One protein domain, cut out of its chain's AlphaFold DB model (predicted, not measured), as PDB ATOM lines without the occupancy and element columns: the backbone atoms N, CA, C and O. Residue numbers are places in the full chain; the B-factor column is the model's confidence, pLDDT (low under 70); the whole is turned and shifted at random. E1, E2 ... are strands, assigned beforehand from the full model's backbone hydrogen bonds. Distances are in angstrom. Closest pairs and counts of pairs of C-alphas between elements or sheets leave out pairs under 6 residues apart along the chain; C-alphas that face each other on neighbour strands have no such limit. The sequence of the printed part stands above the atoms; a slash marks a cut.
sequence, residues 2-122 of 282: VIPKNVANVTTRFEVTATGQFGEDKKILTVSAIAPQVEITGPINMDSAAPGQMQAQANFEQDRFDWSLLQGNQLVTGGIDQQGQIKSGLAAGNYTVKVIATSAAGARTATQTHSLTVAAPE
ATOM      1  N   VAL A   2     -27.188 -18.294  26.113       62.28
ATOM      2  CA  VAL A   2     -27.222 -19.448  27.025       62.28
ATOM      3  C   VAL A   2     -27.575 -18.923  28.411       62.28
ATOM      4  O   VAL A   2     -26.877 -18.051  28.921       62.28
ATOM      5  N   ILE A   3     -28.666 -19.413  28.999       63.91
ATOM      6  CA  ILE A   3     -29.028 -19.110  30.390       63.91
ATOM      7  C   ILE A   3     -28.300 -20.136  31.276       63.91
ATOM      8  O   ILE A   3     -28.531 -21.335  31.089       63.91
ATOM      9  N   PRO A   4     -27.406 -19.716  32.195       64.62
ATOM     10  CA  PRO A   4     -26.676 -20.630  33.073       64.62
ATOM     11  C   PRO A   4     -27.602 -21.470  33.962       64.62
ATOM     12  O   PRO A   4     -28.750 -21.101  34.221       64.62
ATOM     13  N   LYS A   5     -27.082 -22.589  34.483       61.69
ATOM     14  CA  LYS A   5     -27.787 -23.381  35.504       61.69
ATOM     15  C   LYS A   5     -28.145 -22.487  36.705       61.69
ATOM     16  O   LYS A   5     -27.374 -21.602  37.065       61.69
ATOM     17  N   ASN A   6     -29.297 -22.748  37.326       65.06
ATOM     18  CA  ASN A   6     -29.817 -22.051  38.516       65.06
ATOM     19  C   ASN A   6     -30.227 -20.579  38.323       65.06
ATOM     20  O   ASN A   6     -30.472 -19.882  39.304       65.06
ATOM     21  N   VAL A   7     -30.346 -20.103  37.081       65.75
ATOM     22  CA  VAL A   7     -30.880 -18.769  36.780       65.75
ATOM     23  C   VAL A   7     -32.358 -18.897  36.394       65.75
ATOM     24  O   VAL A   7     -32.684 -19.378  35.310       65.75
ATOM     25  N   ALA A   8     -33.251 -18.488  37.295       71.81
ATOM     26  CA  ALA A   8     -34.702 -18.523  37.120       71.81
ATOM     27  C   ALA A   8     -35.351 -17.249  37.679       71.81
ATOM     28  O   ALA A   8     -34.767 -16.565  38.516       71.81
ATOM     29  N   ASN A   9     -36.563 -16.944  37.215       73.38
ATOM     30  CA  ASN A   9     -37.349 -15.757  37.563       73.38
ATOM     31  C   ASN A   9     -36.629 -14.430  37.278       73.38
ATOM     32  O   ASN A   9     -36.872 -13.423  37.937       73.38
ATOM     33  N   VAL A  10     -35.748 -14.425  36.277       76.94
ATOM     34  CA  VAL A  10     -35.054 -13.220  35.817       76.94
ATOM     35  C   VAL A  10     -35.556 -12.817  34.444       76.94
ATOM     36  O   VAL A  10     -35.877 -13.658  33.602       76.94
ATOM     37  N   THR A  11     -35.601 -11.514  34.210       78.56
ATOM     38  CA  THR A  11     -35.929 -10.935  32.911       78.56
ATOM     39  C   THR A  11     -34.749 -10.120  32.420       78.56
ATOM     40  O   THR A  11     -34.155  -9.358  33.178       78.56
ATOM     41  N   THR A  12     -34.422 -10.253  31.142       82.31
ATOM     42  CA  THR A  12     -33.507  -9.342  30.455       82.31
ATOM     43  C   THR A  12     -34.220  -8.709  29.268       82.31
ATOM     44  O   THR A  12     -35.174  -9.272  28.725       82.31
ATOM     45  N   ARG A  13     -33.789  -7.510  28.890       85.94
ATOM     46  CA  ARG A  13     -34.359  -6.745  27.783       85.94
ATOM     47  C   ARG A  13     -33.260  -6.459  26.775       85.94
ATOM     48  O   ARG A  13     -32.205  -5.954  27.145       85.94
ATOM     49  N   PHE A  14     -33.534  -6.757  25.516       85.19
ATOM     50  CA  PHE A  14     -32.682  -6.407  24.391       85.19
ATOM     51  C   PHE A  14     -33.406  -5.362  23.550       85.19
ATOM     52  O   PHE A  14     -34.553  -5.573  23.162       85.19
ATOM     53  N   GLU A  15     -32.751  -4.239  23.272       90.50
ATOM     54  CA  GLU A  15     -33.201  -3.316  22.232       90.50
ATOM     55  C   GLU A  15     -32.657  -3.818  20.892       90.50
ATOM     56  O   GLU A  15     -31.450  -3.981  20.720       90.50
ATOM     57  N   VAL A  16     -33.560  -4.117  19.964       88.94
ATOM     58  CA  VAL A  16     -33.241  -4.461  18.582       88.94
ATOM     59  C   VAL A  16     -33.506  -3.222  17.742       88.94
ATOM     60  O   VAL A  16     -34.644  -2.757  17.676       88.94
ATOM     61  N   THR A  17     -32.459  -2.711  17.101       90.81
ATOM     62  CA  THR A  17     -32.541  -1.579  16.175       90.81
ATOM     63  C   THR A  17     -32.414  -2.092  14.747       90.81
ATOM     64  O   THR A  17     -31.449  -2.786  14.422       90.81
ATOM     65  N   ALA A  18     -33.379  -1.756  13.896       86.50
ATOM     66  CA  ALA A  18     -33.316  -1.979  12.460       86.50
ATOM     67  C   ALA A  18     -33.079  -0.636  11.761       86.50
ATOM     68  O   ALA A  18     -33.914   0.262  11.849       86.50
ATOM     69  N   THR A  19     -31.954  -0.504  11.060       89.62
ATOM     70  CA  THR A  19     -31.580   0.725  10.344       89.62
ATOM     71  C   THR A  19     -31.715   0.513   8.839       89.62
ATOM     72  O   THR A  19     -31.195  -0.460   8.293       89.62
ATOM     73  N   GLY A  20     -32.403   1.431   8.159       83.62
ATOM     74  CA  GLY A  20     -32.563   1.441   6.705       83.62
ATOM     75  C   GLY A  20     -32.293   2.819   6.103       83.62
ATOM     76  O   GLY A  20     -32.028   3.789   6.807       83.62
ATOM     77  N   GLN A  21     -32.405   2.924   4.775       84.19
ATOM     78  CA  GLN A  21     -32.131   4.162   4.027       84.19
ATOM     79  C   GLN A  21     -33.008   5.358   4.460       84.19
ATOM     80  O   GLN A  21     -32.647   6.504   4.209       84.19
ATOM     81  N   PHE A  22     -34.139   5.098   5.123       81.38
ATOM     82  CA  PHE A  22     -35.126   6.101   5.533       81.38
ATOM     83  C   PHE A  22     -35.211   6.324   7.055       81.38
ATOM     84  O   PHE A  22     -36.077   7.077   7.496       81.38
ATOM     85  N   GLY A  23     -34.341   5.698   7.861       85.31
ATOM     86  CA  GLY A  23     -34.309   5.882   9.319       85.31
ATOM     87  C   GLY A  23     -34.111   4.589  10.113       85.31
ATOM     88  O   GLY A  23     -33.745   3.550   9.561       85.31
ATOM     89  N   GLU A  24     -34.360   4.669  11.420       91.25
ATOM     90  CA  GLU A  24     -34.249   3.557  12.369       91.25
ATOM     91  C   GLU A  24     -35.613   3.215  12.976       91.25
ATOM     92  O   GLU A  24     -36.372   4.115  13.335       91.25
ATOM     93  N   ASP A  25     -35.896   1.922  13.140       91.94
ATOM     94  CA  ASP A  25     -36.966   1.424  14.011       91.94
ATOM     95  C   ASP A  25     -36.364   0.632  15.175       91.94
ATOM     96  O   ASP A  25     -35.342  -0.044  15.026       91.94
ATOM     97  N   LYS A  26     -36.999   0.712  16.346       92.50
ATOM     98  CA  LYS A  26     -36.519   0.081  17.581       92.50
ATOM     99  C   LYS A  26     -37.610  -0.763  18.224       92.50
ATOM    100  O   LYS A  26     -38.737  -0.311  18.429       92.50
ATOM    101  N   LYS A  27     -37.256  -1.984  18.631       93.06
ATOM    102  CA  LYS A  27     -38.132  -2.880  19.399       93.06
ATOM    103  C   LYS A  27     -37.423  -3.439  20.617       93.06
ATOM    104  O   LYS A  27     -36.271  -3.847  20.550       93.06
ATOM    105  N   ILE A  28     -38.150  -3.514  21.729       91.25
ATOM    106  CA  ILE A  28     -37.672  -4.178  22.940       91.25
ATOM    107  C   ILE A  28     -38.120  -5.637  22.902       91.25
ATOM    108  O   ILE A  28     -39.314  -5.930  22.969       91.25
ATOM    109  N   LEU A  29     -37.157  -6.551  22.849       88.56
ATOM    110  CA  LEU A  29     -37.361  -7.970  23.098       88.56
ATOM    111  C   LEU A  29     -37.122  -8.250  24.584       88.56
ATOM    112  O   LEU A  29     -36.020  -8.056  25.095       88.56
ATOM    113  N   THR A  30     -38.150  -8.726  25.282       85.81
ATOM    114  CA  THR A  30     -38.021  -9.177  26.673       85.81
ATOM    115  C   THR A  30     -37.847 -10.689  26.698       85.81
ATOM    116  O   THR A  30     -38.671 -11.413  26.145       85.81
ATOM    117  N   VAL A  31     -36.787 -11.167  27.347       82.31
ATOM    118  CA  VAL A  31     -36.513 -12.595  27.542       82.31
ATOM    119  C   VAL A  31     -36.651 -12.917  29.025       82.31
ATOM    120  O   VAL A  31     -35.918 -12.370  29.851       82.31
ATOM    121  N   SER A  32     -37.576 -13.819  29.349       80.62
ATOM    122  CA  SER A  32     -37.837 -14.289  30.713       80.62
ATOM    123  C   SER A  32     -37.286 -15.698  30.901       80.62
ATOM    124  O   SER A  32     -37.622 -16.604  30.140       80.62
ATOM    125  N   ALA A  33     -36.475 -15.905  31.936       80.94
ATOM    126  CA  ALA A  33     -36.086 -17.235  32.387       80.94
ATOM    127  C   ALA A  33     -37.086 -17.706  33.448       80.94
ATOM    128  O   ALA A  33     -37.122 -17.149  34.544       80.94
ATOM    129  N   ILE A  34     -37.897 -18.716  33.142       82.62
ATOM    130  CA  ILE A  34     -38.821 -19.330  34.106       82.62
ATOM    131  C   ILE A  34     -38.161 -20.525  34.801       82.62
ATOM    132  O   ILE A  34     -37.298 -21.189  34.222       82.62
ATOM    133  N   ALA A  35     -38.541 -20.792  36.052       85.25
ATOM    134  CA  ALA A  35     -38.049 -21.963  36.775       85.25
ATOM    135  C   ALA A  35     -38.492 -23.266  36.076       85.25
ATOM    136  O   ALA A  35     -39.612 -23.316  35.559       85.25
ATOM    137  N   PRO A  36     -37.665 -24.331  36.079       89.19
ATOM    138  CA  PRO A  36     -38.101 -25.653  35.646       89.19
ATOM    139  C   PRO A  36     -39.310 -26.110  36.464       89.19
ATOM    140  O   PRO A  36     -39.268 -26.097  37.694       89.19
ATOM    141  N   GLN A  37     -40.378 -26.501  35.785       91.62
ATOM    142  CA  GLN A  37     -41.602 -27.036  36.370       91.62
ATOM    143  C   GLN A  37     -42.003 -28.303  35.617       91.62
ATOM    144  O   GLN A  37     -41.685 -28.471  34.436       91.62
ATOM    145  N   VAL A  38     -42.696 -29.190  36.321       95.94
ATOM    146  CA  VAL A  38     -43.383 -30.348  35.754       95.94
ATOM    147  C   VAL A  38     -44.796 -30.338  36.305       95.94
ATOM    148  O   VAL A  38     -44.968 -30.054  37.488       95.94
ATOM    149  N   GLU A  39     -45.761 -30.602  35.436       96.62
ATOM    150  CA  GLU A  39     -47.155 -30.860  35.770       96.62
ATOM    151  C   GLU A  39     -47.422 -32.363  35.691       96.62
ATOM    152  O   GLU A  39     -46.976 -33.012  34.747       96.62
ATOM    153  N   ILE A  40     -48.141 -32.911  36.668       97.31
ATOM    154  CA  ILE A  40     -48.629 -34.291  36.723       97.31
ATOM    155  C   ILE A  40     -50.153 -34.292  36.583       97.31
ATOM    156  O   ILE A  40     -50.849 -33.539  37.265       97.31
ATOM    157  N   THR A  41     -50.679 -35.138  35.704       97.31
ATOM    158  CA  THR A  41     -52.120 -35.333  35.509       97.31
ATOM    159  C   THR A  41     -52.460 -36.818  35.525       97.31
ATOM    160  O   THR A  41     -51.650 -37.667  35.156       97.31
ATOM    161  N   GLY A  42     -53.666 -37.154  35.980       96.56
ATOM    162  CA  GLY A  42     -54.123 -38.537  36.058       96.56
ATOM    163  C   GLY A  42     -55.224 -38.740  37.099       96.56
ATOM    164  O   GLY A  42     -55.742 -37.766  37.659       96.56
ATOM    165  N   PRO A  43     -55.620 -39.999  37.353       95.88
ATOM    166  CA  PRO A  43     -56.684 -40.313  38.296       95.88
ATOM    167  C   PRO A  43     -56.310 -39.908  39.725       95.88
ATOM    168  O   PRO A  43     -55.174 -40.068  40.164       95.88
ATOM    169  N   ILE A  44     -57.293 -39.411  40.474       96.38
ATOM    170  CA  ILE A  44     -57.185 -39.200  41.930       96.38
ATOM    171  C   ILE A  44     -57.729 -40.393  42.729       96.38
ATOM    172  O   ILE A  44     -57.425 -40.535  43.910       96.38
ATOM    173  N   ASN A  45     -58.503 -41.269  42.078       93.81
ATOM    174  CA  ASN A  45     -59.046 -42.506  42.632       93.81
ATOM    175  C   ASN A  45     -58.950 -43.624  41.583       93.81
ATOM    176  O   ASN A  45     -59.156 -43.354  40.398       93.81
ATOM    177  N   MET A  46     -58.685 -44.861  42.006       92.94
ATOM    178  CA  MET A  46     -58.738 -46.047  41.139       92.94
ATOM    179  C   MET A  46     -59.192 -47.298  41.898       92.94
ATOM    180  O   MET A  46     -58.993 -47.404  43.109       92.94
ATOM    181  N   ASP A  47     -59.751 -48.263  41.169       88.44
ATOM    182  CA  ASP A  47     -59.917 -49.635  41.652       88.44
ATOM    183  C   ASP A  47     -58.572 -50.369  41.536       88.44
ATOM    184  O   ASP A  47     -57.865 -50.241  40.534       88.44
ATOM    185  N   SER A  48     -58.221 -51.163  42.547       89.44
ATOM    186  CA  SER A  48     -57.055 -52.048  42.520       89.44
ATOM    187  C   SER A  48     -57.025 -52.971  41.286       89.44
ATOM    188  O   SER A  48     -55.946 -53.274  40.769       89.44
ATOM    189  N   ALA A  49     -58.189 -53.386  40.774       85.75
ATOM    190  CA  ALA A  49     -58.315 -54.229  39.583       85.75
ATOM    191  C   ALA A  49     -58.247 -53.456  38.248       85.75
ATOM    192  O   ALA A  49     -57.995 -54.067  37.208       85.75
ATOM    193  N   ALA A  50     -58.434 -52.133  38.261       88.19
ATOM    194  CA  ALA A  50     -58.452 -51.284  37.068       88.19
ATOM    195  C   ALA A  50     -57.455 -50.116  37.217       88.19
ATOM    196  O   ALA A  50     -57.859 -48.985  37.512       88.19
ATOM    197  N   PRO A  51     -56.142 -50.368  37.042       92.12
ATOM    198  CA  PRO A  51     -55.127 -49.342  37.222       92.12
ATOM    199  C   PRO A  51     -55.203 -48.253  36.155       92.12
ATOM    200  O   PRO A  51     -55.378 -48.529  34.967       92.12
ATOM    201  N   GLY A  52     -55.019 -47.010  36.592       94.06
ATOM    202  CA  GLY A  52     -54.918 -45.869  35.694       94.06
ATOM    203  C   GLY A  52     -53.484 -45.541  35.287       94.06
ATOM    204  O   GLY A  52     -52.514 -46.075  35.830       94.06
ATOM    205  N   GLN A  53     -53.377 -44.607  34.347       97.56
ATOM    206  CA  GLN A  53     -52.113 -44.079  33.857       97.56
ATOM    207  C   GLN A  53     -51.952 -42.617  34.275       97.56
ATOM    208  O   GLN A  53     -52.898 -41.829  34.205       97.56
ATOM    209  N   MET A  54     -50.741 -42.263  34.684       97.88
ATOM    210  CA  MET A  54     -50.317 -40.897  34.948       97.88
ATOM    211  C   MET A  54     -49.620 -40.309  33.726       97.88
ATOM    212  O   MET A  54     -48.942 -41.007  32.975       97.88
ATOM    213  N   GLN A  55     -49.763 -39.004  33.549       97.56
ATOM    214  CA  GLN A  55     -49.096 -38.235  32.509       97.56
ATOM    215  C   GLN A  55     -48.328 -37.087  33.152       97.56
ATOM    216  O   GLN A  55     -48.692 -36.600  34.223       97.56
ATOM    217  N   ALA A  56     -47.243 -36.669  32.507       96.94
ATOM    218  CA  ALA A  56     -46.457 -35.536  32.959       96.94
ATOM    219  C   ALA A  56     -46.056 -34.636  31.794       96.94
ATOM    220  O   ALA A  56     -45.755 -35.118  30.703       96.94
ATOM    221  N   GLN A  57     -46.009 -33.331  32.050       95.88
ATOM    222  CA  GLN A  57     -45.568 -32.322  31.093       95.88
ATOM    223  C   GLN A  57     -44.589 -31.362  31.766       95.88
ATOM    224  O   GLN A  57     -44.919 -30.705  32.749       95.88
ATOM    225  N   ALA A  58     -43.372 -31.258  31.233       94.38
ATOM    226  CA  ALA A  58     -42.388 -30.280  31.689       94.38
ATOM    227  C   ALA A  58     -42.510 -28.965  30.902       94.38
ATOM    228  O   ALA A  58     -42.864 -28.975  29.723       94.38
ATOM    229  N   ASN A  59     -42.157 -27.833  31.520       91.00
ATOM    230  CA  ASN A  59     -42.065 -26.532  30.833       91.00
ATOM    231  C   ASN A  59     -40.702 -26.298  30.140       91.00
ATOM    232  O   ASN A  59     -40.336 -25.165  29.822       91.00
ATOM    233  N   PHE A  60     -39.929 -27.363  29.939       88.75
ATOM    234  CA  PHE A  60     -38.636 -27.381  29.262       88.75
ATOM    235  C   PHE A  60     -38.517 -28.669  28.440       88.75
ATOM    236  O   PHE A  60     -39.196 -29.645  28.737       88.75
ATOM    237  N   GLU A  61     -37.627 -28.690  27.445       86.19
ATOM    238  CA  GLU A  61     -37.314 -29.908  26.682       86.19
ATOM    239  C   GLU A  61     -36.745 -30.988  27.618       86.19
ATOM    240  O   GLU A  61     -35.600 -30.893  28.085       86.19
ATOM    241  N   GLN A  62     -37.574 -31.981  27.950       83.56
ATOM    242  CA  GLN A  62     -37.193 -33.088  28.817       83.56
ATOM    243  C   GLN A  62     -36.576 -34.237  28.015       83.56
ATOM    244  O   GLN A  62     -36.965 -34.497  26.882       83.56
ATOM    245  N   ASP A  63     -35.658 -34.958  28.651       86.44
ATOM    246  CA  ASP A  63     -35.067 -36.203  28.150       86.44
ATOM    247  C   ASP A  63     -35.762 -37.425  28.764       86.44
ATOM    248  O   ASP A  63     -36.072 -38.391  28.070       86.44
ATOM    249  N   ARG A  64     -36.089 -37.364  30.065       89.50
ATOM    250  CA  ARG A  64     -36.779 -38.454  30.766       89.50
ATOM    251  C   ARG A  64     -37.673 -37.981  31.908       89.50
ATOM    252  O   ARG A  64     -37.422 -36.938  32.521       89.50
ATOM    253  N   PHE A  65     -38.661 -38.813  32.226       95.44
ATOM    254  CA  PHE A  65     -39.427 -38.764  33.467       95.44
ATOM    255  C   PHE A  65     -39.059 -39.969  34.327       95.44
ATOM    256  O   PHE A  65     -39.125 -41.095  33.849       95.44
ATOM    257  N   ASP A  66     -38.693 -39.717  35.580       96.25
ATOM    258  CA  ASP A  66     -38.451 -40.751  36.580       96.25
ATOM    259  C   ASP A  66     -39.682 -40.839  37.502       96.25
ATOM    260  O   ASP A  66     -39.925 -39.951  38.330       96.25
ATOM    261  N   TRP A  67     -40.482 -41.893  37.327       98.19
ATOM    262  CA  TRP A  67     -41.716 -42.139  38.082       98.19
ATOM    263  C   TRP A  67     -41.474 -43.009  39.316       98.19
ATOM    264  O   TRP A  67     -40.710 -43.978  39.285       98.19
ATOM    265  N   SER A  68     -42.163 -42.686  40.411       98.00
ATOM    266  CA  SER A  68     -42.171 -43.477  41.644       98.00
ATOM    267  C   SER A  68     -43.527 -43.408  42.345       98.00
ATOM    268  O   SER A  68     -44.204 -42.381  42.312       98.00
ATOM    269  N   LEU A  69     -43.923 -44.507  42.987       98.38
ATOM    270  CA  LEU A  69     -45.141 -44.597  43.788       98.38
ATOM    271  C   LEU A  69     -44.751 -44.779  45.253       98.38
ATOM    272  O   LEU A  69     -43.952 -45.659  45.576       98.38
ATOM    273  N   LEU A  70     -45.319 -43.966  46.137       98.19
ATOM    274  CA  LEU A  70     -45.088 -44.035  47.574       98.19
ATOM    275  C   LEU A  70     -46.382 -44.355  48.320       98.19
ATOM    276  O   LEU A  70     -47.453 -43.883  47.944       98.19
ATOM    277  N   GLN A  71     -46.268 -45.115  49.405       96.62
ATOM    278  CA  GLN A  71     -47.319 -45.279  50.407       96.62
ATOM    279  C   GLN A  71     -46.803 -44.688  51.724       96.62
ATOM    280  O   GLN A  71     -45.863 -45.207  52.333       96.62
ATOM    281  N   GLY A  72     -47.345 -43.533  52.115       92.94
ATOM    282  CA  GLY A  72     -46.681 -42.674  53.098       92.94
ATOM    283  C   GLY A  72     -45.284 -42.278  52.602       92.94
ATOM    284  O   GLY A  72     -45.147 -41.714  51.520       92.94
ATOM    285  N   ASN A  73     -44.239 -42.626  53.359       91.94
ATOM    286  CA  ASN A  73     -42.839 -42.366  52.988       91.94
ATOM    287  C   ASN A  73     -42.115 -43.587  52.390       91.94
ATOM    288  O   ASN A  73     -40.917 -43.507  52.117       91.94
ATOM    289  N   GLN A  74     -42.799 -44.720  52.219       96.44
ATOM    290  CA  GLN A  74     -42.198 -45.959  51.721       96.44
ATOM    291  C   GLN A  74     -42.382 -46.088  50.210       96.44
ATOM    292  O   GLN A  74     -43.476 -45.868  49.692       96.44
ATOM    293  N   LEU A  75     -41.316 -46.470  49.504       97.06
ATOM    294  CA  LEU A  75     -41.364 -46.739  48.068       97.06
ATOM    295  C   LEU A  75     -42.099 -48.058  47.798       97.06
ATOM    296  O   LEU A  75     -41.694 -49.119  48.275       97.06
ATOM    297  N   VAL A  76     -43.125 -48.006  46.954       97.38
ATOM    298  CA  VAL A  76     -43.814 -49.190  46.438       97.38
ATOM    299  C   VAL A  76     -43.057 -49.670  45.202       97.38
ATOM    300  O   VAL A  76     -43.237 -49.160  44.095       97.38
ATOM    301  N   THR A  77     -42.162 -50.639  45.395       96.44
ATOM    302  CA  THR A  77     -41.305 -51.156  44.316       96.44
ATOM    303  C   THR A  77     -42.150 -51.749  43.184       96.44
ATOM    304  O   THR A  77     -42.985 -52.623  43.415       96.44
ATOM    305  N   GLY A  78     -41.941 -51.259  41.958       95.56
ATOM    306  CA  GLY A  78     -42.731 -51.648  40.786       95.56
ATOM    307  C   GLY A  78     -44.198 -51.204  40.841       95.56
ATOM    308  O   GLY A  78     -45.020 -51.775  40.135       95.56
ATOM    309  N   GLY A  79     -44.544 -50.242  41.703       96.38
ATOM    310  CA  GLY A  79     -45.907 -49.720  41.838       96.38
ATOM    311  C   GLY A  79     -46.353 -48.819  40.681       96.38
ATOM    312  O   GLY A  79     -47.550 -48.674  40.456       96.38
ATOM    313  N   ILE A  80     -45.405 -48.241  39.943       98.38
ATOM    314  CA  ILE A  80     -45.626 -47.475  38.713       98.38
ATOM    315  C   ILE A  80     -44.438 -47.708  37.774       98.38
ATOM    316  O   ILE A  80     -43.299 -47.810  38.245       98.38
ATOM    317  N   ASP A  81     -44.692 -47.840  36.474       97.31
ATOM    318  CA  ASP A  81     -43.636 -47.945  35.463       97.31
ATOM    319  C   ASP A  81     -43.177 -46.569  34.946       97.31
ATOM    320  O   ASP A  81     -43.678 -45.520  35.355       97.31
ATOM    321  N   GLN A  82     -42.184 -46.555  34.051       95.00
ATOM    322  CA  GLN A  82     -41.622 -45.304  33.521       95.00
ATOM    323  C   GLN A  82     -42.477 -44.668  32.411       95.00
ATOM    324  O   GLN A  82     -42.165 -43.576  31.939       95.00
ATOM    325  N   GLN A  83     -43.573 -45.319  32.020       95.38
ATOM    326  CA  GLN A  83     -44.609 -44.794  31.135       95.38
ATOM    327  C   GLN A  83     -45.788 -44.211  31.937       95.38
ATOM    328  O   GLN A  83     -46.782 -43.784  31.345       95.38
ATOM    329  N   GLY A  84     -45.678 -44.175  33.270       96.44
ATOM    330  CA  GLY A  84     -46.701 -43.666  34.175       96.44
ATOM    331  C   GLY A  84     -47.836 -44.655  34.452       96.44
ATOM    332  O   GLY A  84     -48.825 -44.264  35.070       96.44
ATOM    333  N   GLN A  85     -47.738 -45.916  34.023       98.00
ATOM    334  CA  GLN A  85     -48.775 -46.917  34.267       98.00
ATOM    335  C   GLN A  85     -48.667 -47.472  35.686       98.00
ATOM    336  O   GLN A  85     -47.622 -47.981  36.102       98.00
ATOM    337  N   ILE A  86     -49.762 -47.386  36.441       97.69
ATOM    338  CA  ILE A  86     -49.826 -47.874  37.820       97.69
ATOM    339  C   ILE A  86     -50.019 -49.398  37.823       97.69
ATOM    340  O   ILE A  86     -50.669 -49.972  36.950       97.69
ATOM    341  N   LYS A  87     -49.453 -50.080  38.819       95.81
ATOM    342  CA  LYS A  87     -49.609 -51.527  39.005       95.81
ATOM    343  C   LYS A  87     -51.032 -51.883  39.463       95.81
ATOM    344  O   LYS A  87     -51.595 -51.218  40.328       95.81
ATOM    345  N   SER A  88     -51.586 -52.983  38.955       92.56
ATOM    346  CA  SER A  88     -52.809 -53.593  39.497       92.56
ATOM    347  C   SER A  88     -52.551 -54.348  40.811       92.56
ATOM    348  O   SER A  88     -51.430 -54.777  41.095       92.56
ATOM    349  N   GLY A  89     -53.600 -54.586  41.599       89.12
ATOM    350  CA  GLY A  89     -53.521 -55.384  42.827       89.12
ATOM    351  C   GLY A  89     -52.849 -54.660  43.998       89.12
ATOM    352  O   GLY A  89     -52.372 -55.308  44.930       89.12
ATOM    353  N   LEU A  90     -52.764 -53.328  43.951       92.50
ATOM    354  CA  LEU A  90     -52.315 -52.524  45.088       92.50
ATOM    355  C   LEU A  90     -53.315 -52.648  46.243       92.50
ATOM    356  O   LEU A  90     -54.528 -52.691  46.029       92.50
ATOM    357  N   ALA A  91     -52.813 -52.698  47.476       91.00
ATOM    358  CA  ALA A  91     -53.673 -52.702  48.653       91.00
ATOM    359  C   ALA A  91     -54.478 -51.397  48.738       91.00
ATOM    360  O   ALA A  91     -53.995 -50.340  48.323       91.00
ATOM    361  N   ALA A  92     -55.675 -51.465  49.319       91.69
ATOM    362  CA  ALA A  92     -56.504 -50.289  49.547       91.69
ATOM    363  C   ALA A  92     -55.762 -49.239  50.388       91.69
ATOM    364  O   ALA A  92     -55.078 -49.581  51.357       91.69
ATOM    365  N   GLY A  93     -55.924 -47.962  50.045       93.69
ATOM    366  CA  GLY A  93     -55.372 -46.859  50.825       93.69
ATOM    367  C   GLY A  93     -54.870 -45.694  49.983       93.69
ATOM    368  O   GLY A  93     -55.089 -45.624  48.776       93.69
ATOM    369  N   ASN A  94     -54.182 -44.773  50.652       96.62
ATOM    370  CA  ASN A  94     -53.670 -43.549  50.046       96.62
ATOM    371  C   ASN A  94     -52.219 -43.726  49.596       96.62
ATOM    372  O   ASN A  94     -51.367 -44.191  50.356       96.62
ATOM    373  N   TYR A  95     -51.950 -43.281  48.377       97.88
ATOM    374  CA  TYR A  95     -50.651 -43.302  47.730       97.88
ATOM    375  C   TYR A  95     -50.288 -41.908  47.221       97.88
ATOM    376  O   TYR A  95     -51.133 -41.034  47.012       97.88
ATOM    377  N   THR A  96     -48.997 -41.713  46.994       98.12
ATOM    378  CA  THR A  96     -48.445 -40.517  46.371       98.12
ATOM    379  C   THR A  96     -47.642 -40.937  45.155       98.12
ATOM    380  O   THR A  96     -46.641 -41.640  45.281       98.12
ATOM    381  N   VAL A  97     -48.063 -40.508  43.970       98.25
ATOM    382  CA  VAL A  97     -47.234 -40.609  42.769       98.25
ATOM    383  C   VAL A  97     -46.285 -39.428  42.752       98.25
ATOM    384  O   VAL A  97     -46.709 -38.293  42.937       98.25
ATOM    385  N   LYS A  98     -45.002 -39.682  42.525       98.06
ATOM    386  CA  LYS A  98     -43.971 -38.662  42.371       98.06
ATOM    387  C   LYS A  98     -43.318 -38.818  41.005       98.06
ATOM    388  O   LYS A  98     -42.872 -39.912  40.661       98.06
ATOM    389  N   VAL A  99     -43.207 -37.709  40.280       97.81
ATOM    390  CA  VAL A  99     -42.494 -37.630  39.003       97.81
ATOM    391  C   VAL A  99     -41.341 -36.638  39.103       97.81
ATOM    392  O   VAL A  99     -41.478 -35.563  39.697       97.81
ATOM    393  N   ILE A 100     -40.196 -37.006  38.532       96.50
ATOM    394  CA  ILE A 100     -39.045 -36.117  38.359       96.50
ATOM    395  C   ILE A 100     -38.780 -35.968  36.861       96.50
ATOM    396  O   ILE A 100     -38.439 -36.937  36.191       96.50
ATOM    397  N   ALA A 101     -38.924 -34.755  36.331       95.56
ATOM    398  CA  ALA A 101     -38.580 -34.440  34.948       95.56
ATOM    399  C   ALA A 101     -37.128 -33.962  34.867       95.56
ATOM    400  O   ALA A 101     -36.741 -33.075  35.632       95.56
ATOM    401  N   THR A 102     -36.347 -34.500  33.927       92.88
ATOM    402  CA  THR A 102     -34.933 -34.137  33.730       92.88
ATOM    403  C   THR A 102     -34.651 -33.834  32.258       92.88
ATOM    404  O   THR A 102     -35.079 -34.572  31.378       92.88
ATOM    405  N   SER A 103     -33.941 -32.736  31.983       89.12
ATOM    406  CA  SER A 103     -33.511 -32.335  30.622       89.12
ATOM    407  C   SER A 103     -32.273 -33.095  30.137       89.12
ATOM    408  O   SER A 103     -31.511 -33.623  30.952       89.12
ATOM    409  N   ALA A 104     -32.020 -33.080  28.823       75.31
ATOM    410  CA  ALA A 104     -30.805 -33.646  28.239       75.31
ATOM    411  C   ALA A 104     -29.561 -32.975  28.863       75.31
ATOM    412  O   ALA A 104     -29.478 -31.749  28.956       75.31
ATOM    413  N   ALA A 105     -28.618 -33.785  29.357       71.94
ATOM    414  CA  ALA A 105     -27.457 -33.387  30.175       71.94
ATOM    415  C   ALA A 105     -27.743 -32.905  31.622       71.94
ATOM    416  O   ALA A 105     -26.851 -32.357  32.283       71.94
ATOM    417  N   GLY A 106     -28.955 -33.111  32.153       69.69
ATOM    418  CA  GLY A 106     -29.277 -32.884  33.570       69.69
ATOM    419  C   GLY A 106     -29.148 -31.425  34.020       69.69
ATOM    420  O   GLY A 106     -28.845 -31.137  35.178       69.69
ATOM    421  N   ALA A 107     -29.292 -30.471  33.098       75.81
ATOM    422  CA  ALA A 107     -29.134 -29.048  33.398       75.81
ATOM    423  C   ALA A 107     -30.342 -28.439  34.126       75.81
ATOM    424  O   ALA A 107     -30.206 -27.410  34.787       75.81
ATOM    425  N   ARG A 108     -31.504 -29.082  33.999       83.31
ATOM    426  CA  ARG A 108     -32.788 -28.701  34.595       83.31
ATOM    427  C   ARG A 108     -33.486 -29.941  35.127       83.31
ATOM    428  O   ARG A 108     -33.547 -30.947  34.414       83.31
ATOM    429  N   THR A 109     -34.024 -29.821  36.336       90.69
ATOM    430  CA  THR A 109     -34.825 -30.841  37.014       90.69
ATOM    431  C   THR A 109     -36.046 -30.197  37.654       90.69
ATOM    432  O   THR A 109     -35.921 -29.126  38.249       90.69
ATOM    433  N   ALA A 110     -37.196 -30.858  37.585       93.31
ATOM    434  CA  ALA A 110     -38.403 -30.468  38.311       93.31
ATOM    435  C   ALA A 110     -39.035 -31.695  38.975       93.31
ATOM    436  O   ALA A 110     -38.872 -32.814  38.496       93.31
ATOM    437  N   THR A 111     -39.727 -31.501  40.094       96.38
ATOM    438  CA  THR A 111     -40.380 -32.580  40.847       96.38
ATOM    439  C   THR A 111     -41.788 -32.164  41.222       96.38
ATOM    440  O   THR A 111     -41.980 -31.055  41.717       96.38
ATOM    441  N   GLN A 112     -42.745 -33.071  41.051       97.50
ATOM    442  CA  GLN A 112     -44.107 -32.892  41.542       97.50
ATOM    443  C   GLN A 112     -44.669 -34.209  42.075       97.50
ATOM    444  O   GLN A 112     -44.185 -35.297  41.748       97.50
ATOM    445  N   THR A 113     -45.689 -34.090  42.920       97.62
ATOM    446  CA  THR A 113     -46.435 -35.203  43.499       97.62
ATOM    447  C   THR A 113     -47.926 -35.098  43.199       97.62
ATOM    448  O   THR A 113     -48.465 -33.995  43.161       97.62
ATOM    449  N   HIS A 114     -48.590 -36.246  43.083       97.75
ATOM    450  CA  HIS A 114     -50.033 -36.389  42.904       97.75
ATOM    451  C   HIS A 114     -50.594 -37.399  43.902       97.75
ATOM    452  O   HIS A 114     -50.031 -38.482  44.077       97.75
ATOM    453  N   SER A 115     -51.700 -37.053  44.554       97.56
ATOM    454  CA  SER A 115     -52.373 -37.949  45.497       97.56
ATOM    455  C   SER A 115     -53.281 -38.927  44.759       97.56
ATOM    456  O   SER A 115     -54.042 -38.531  43.879       97.56
ATOM    457  N   LEU A 116     -53.226 -40.196  45.154       97.44
ATOM    458  CA  LEU A 116     -54.022 -41.276  44.585       97.44
ATOM    459  C   LEU A 116     -54.644 -42.103  45.708       97.44
ATOM    460  O   LEU A 116     -53.928 -42.599  46.575       97.44
ATOM    461  N   THR A 117     -55.951 -42.319  45.656       96.75
ATOM    462  CA  THR A 117     -56.635 -43.273  46.536       96.75
ATOM    463  C   THR A 117     -56.915 -44.561  45.772       96.75
ATOM    464  O   THR A 117     -57.556 -44.541  44.722       96.75
ATOM    465  N   VAL A 118     -56.455 -45.694  46.298       94.31
ATOM    466  CA  VAL A 118     -56.798 -47.023  45.785       94.31
ATOM    467  C   VAL A 118     -57.951 -47.563  46.620       94.31
ATOM    468  O   VAL A 118     -57.816 -47.737  47.836       94.31
ATOM    469  N   ALA A 119     -59.088 -47.812  45.976       87.31
ATOM    470  CA  ALA A 119     -60.221 -48.465  46.611       87.31
ATOM    471  C   ALA A 119     -59.888 -49.934  46.912       87.31
ATOM    472  O   ALA A 119     -59.129 -50.580  46.184       87.31
ATOM    473  N   ALA A 120     -60.456 -50.465  47.998       73.19
ATOM    474  CA  ALA A 120     -60.422 -51.902  48.225       73.19
ATOM    475  C   ALA A 120     -61.118 -52.614  47.060       73.19
ATOM    476  O   ALA A 120     -62.127 -52.096  46.577       73.19
ATOM    477  N   PRO A 121     -60.619 -53.785  46.624       66.69
ATOM    478  CA  PRO A 121     -61.421 -54.630  45.754       66.69
ATOM    479  C   PRO A 121     -62.755 -54.886  46.464       66.69
ATOM    480  O   PRO A 121     -62.754 -55.216  47.656       66.69
ATOM    481  N   GLU A 122     -63.881 -54.692  45.773       68.44
ATOM    482  CA  GLU A 122     -65.179 -55.050  46.346       68.44
ATOM    483  C   GLU A 122     -65.118 -56.513  46.793       68.44
ATOM    484  O   GLU A 122     -64.741 -57.404  46.024       68.44
TER     485      GLU A 122
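AT A GLANCE: This is residues 2 to 122 of the 282 residues of the protein "Carbohydrate-binding family V/XII" of Pantoea sp. (strain At-9b) (UniProt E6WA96). A long two-strand hairpin, E1 and E2, forms an arm at one end of a small sandwich, in which a curled sheet of four strands faces a short sheet of two, E3 and E5. The arm, whose tip at residues 19 to 24 sticks out free, makes much of the length. The printed part has 121 residues, no named helix and eight named strands, E1 to E8 in chain order; the class is all strand. The four-strand sheet runs E4, E8, E7, E6 and is mixed, while the two pairs E1 with E2 and E3 with E5 are antiparallel. The whole is extended, with a radius of gyration of the C-alphas of 21.7 A and spans of 79 by 24 by 19 A.

IN THESE COORDINATES: E1, residues 10 to 20, begins at C-alpha 10 at (-35.054, -13.220, 35.817) and is 32.7 A long. E2, residues 23 to 33, is also 32.7 A long. E3, residues 38 to 41, E4, residues 45 to 47, and E5, residues 55 to 58, are short. E6, residues 62 to 71, measures 26.8 A, and E7, residues 93 to 103, 33.1 A. E8, residues 109 to 119, measures 32.4 A and ends at C-alpha 119 at (-60.221, -48.465, 46.611).

HOW THE PARTS SIT: The hairpin E1 and E2 has N 16 and O 27 at 2.8 A, within hydrogen-bond range. E1 and E2 are apart from E3 to E8. E3 and E5 are antiparallel at 160 degrees, with N 39 and O 57 at 2.8 A. In the strongly twisted sheet, E6, E7 and E8 form a meander, each strand the antiparallel neighbour of the one before; N 98 and O 68 are 2.8 A apart, and N 114 and O 97 2.8 A. The edge strand E4 is parallel to E8, with N 119 and O 46 at 2.9 A. The two sheets make a sandwich, two sheets face to face, their facing parts 7.2 A centre to centre and their strands at 31 degrees. The closest C-alphas of E3 and E8 are those of Val 38 and Ala 110, 5.6 A apart.

THE WHOLE: The C-alphas farthest apart, those of Gln 21 and Glu 122, are 79.9 A from each other. The printed part has no cut. The link E6 to E7 is long, with 21 residues; in it residues 74 to 75 pair antiparallel with residues 70 to 71 of E6. Mean pLDDT of the printed part is 89.4; residues 2 to 7, 106 and 121 to 122 are under 70.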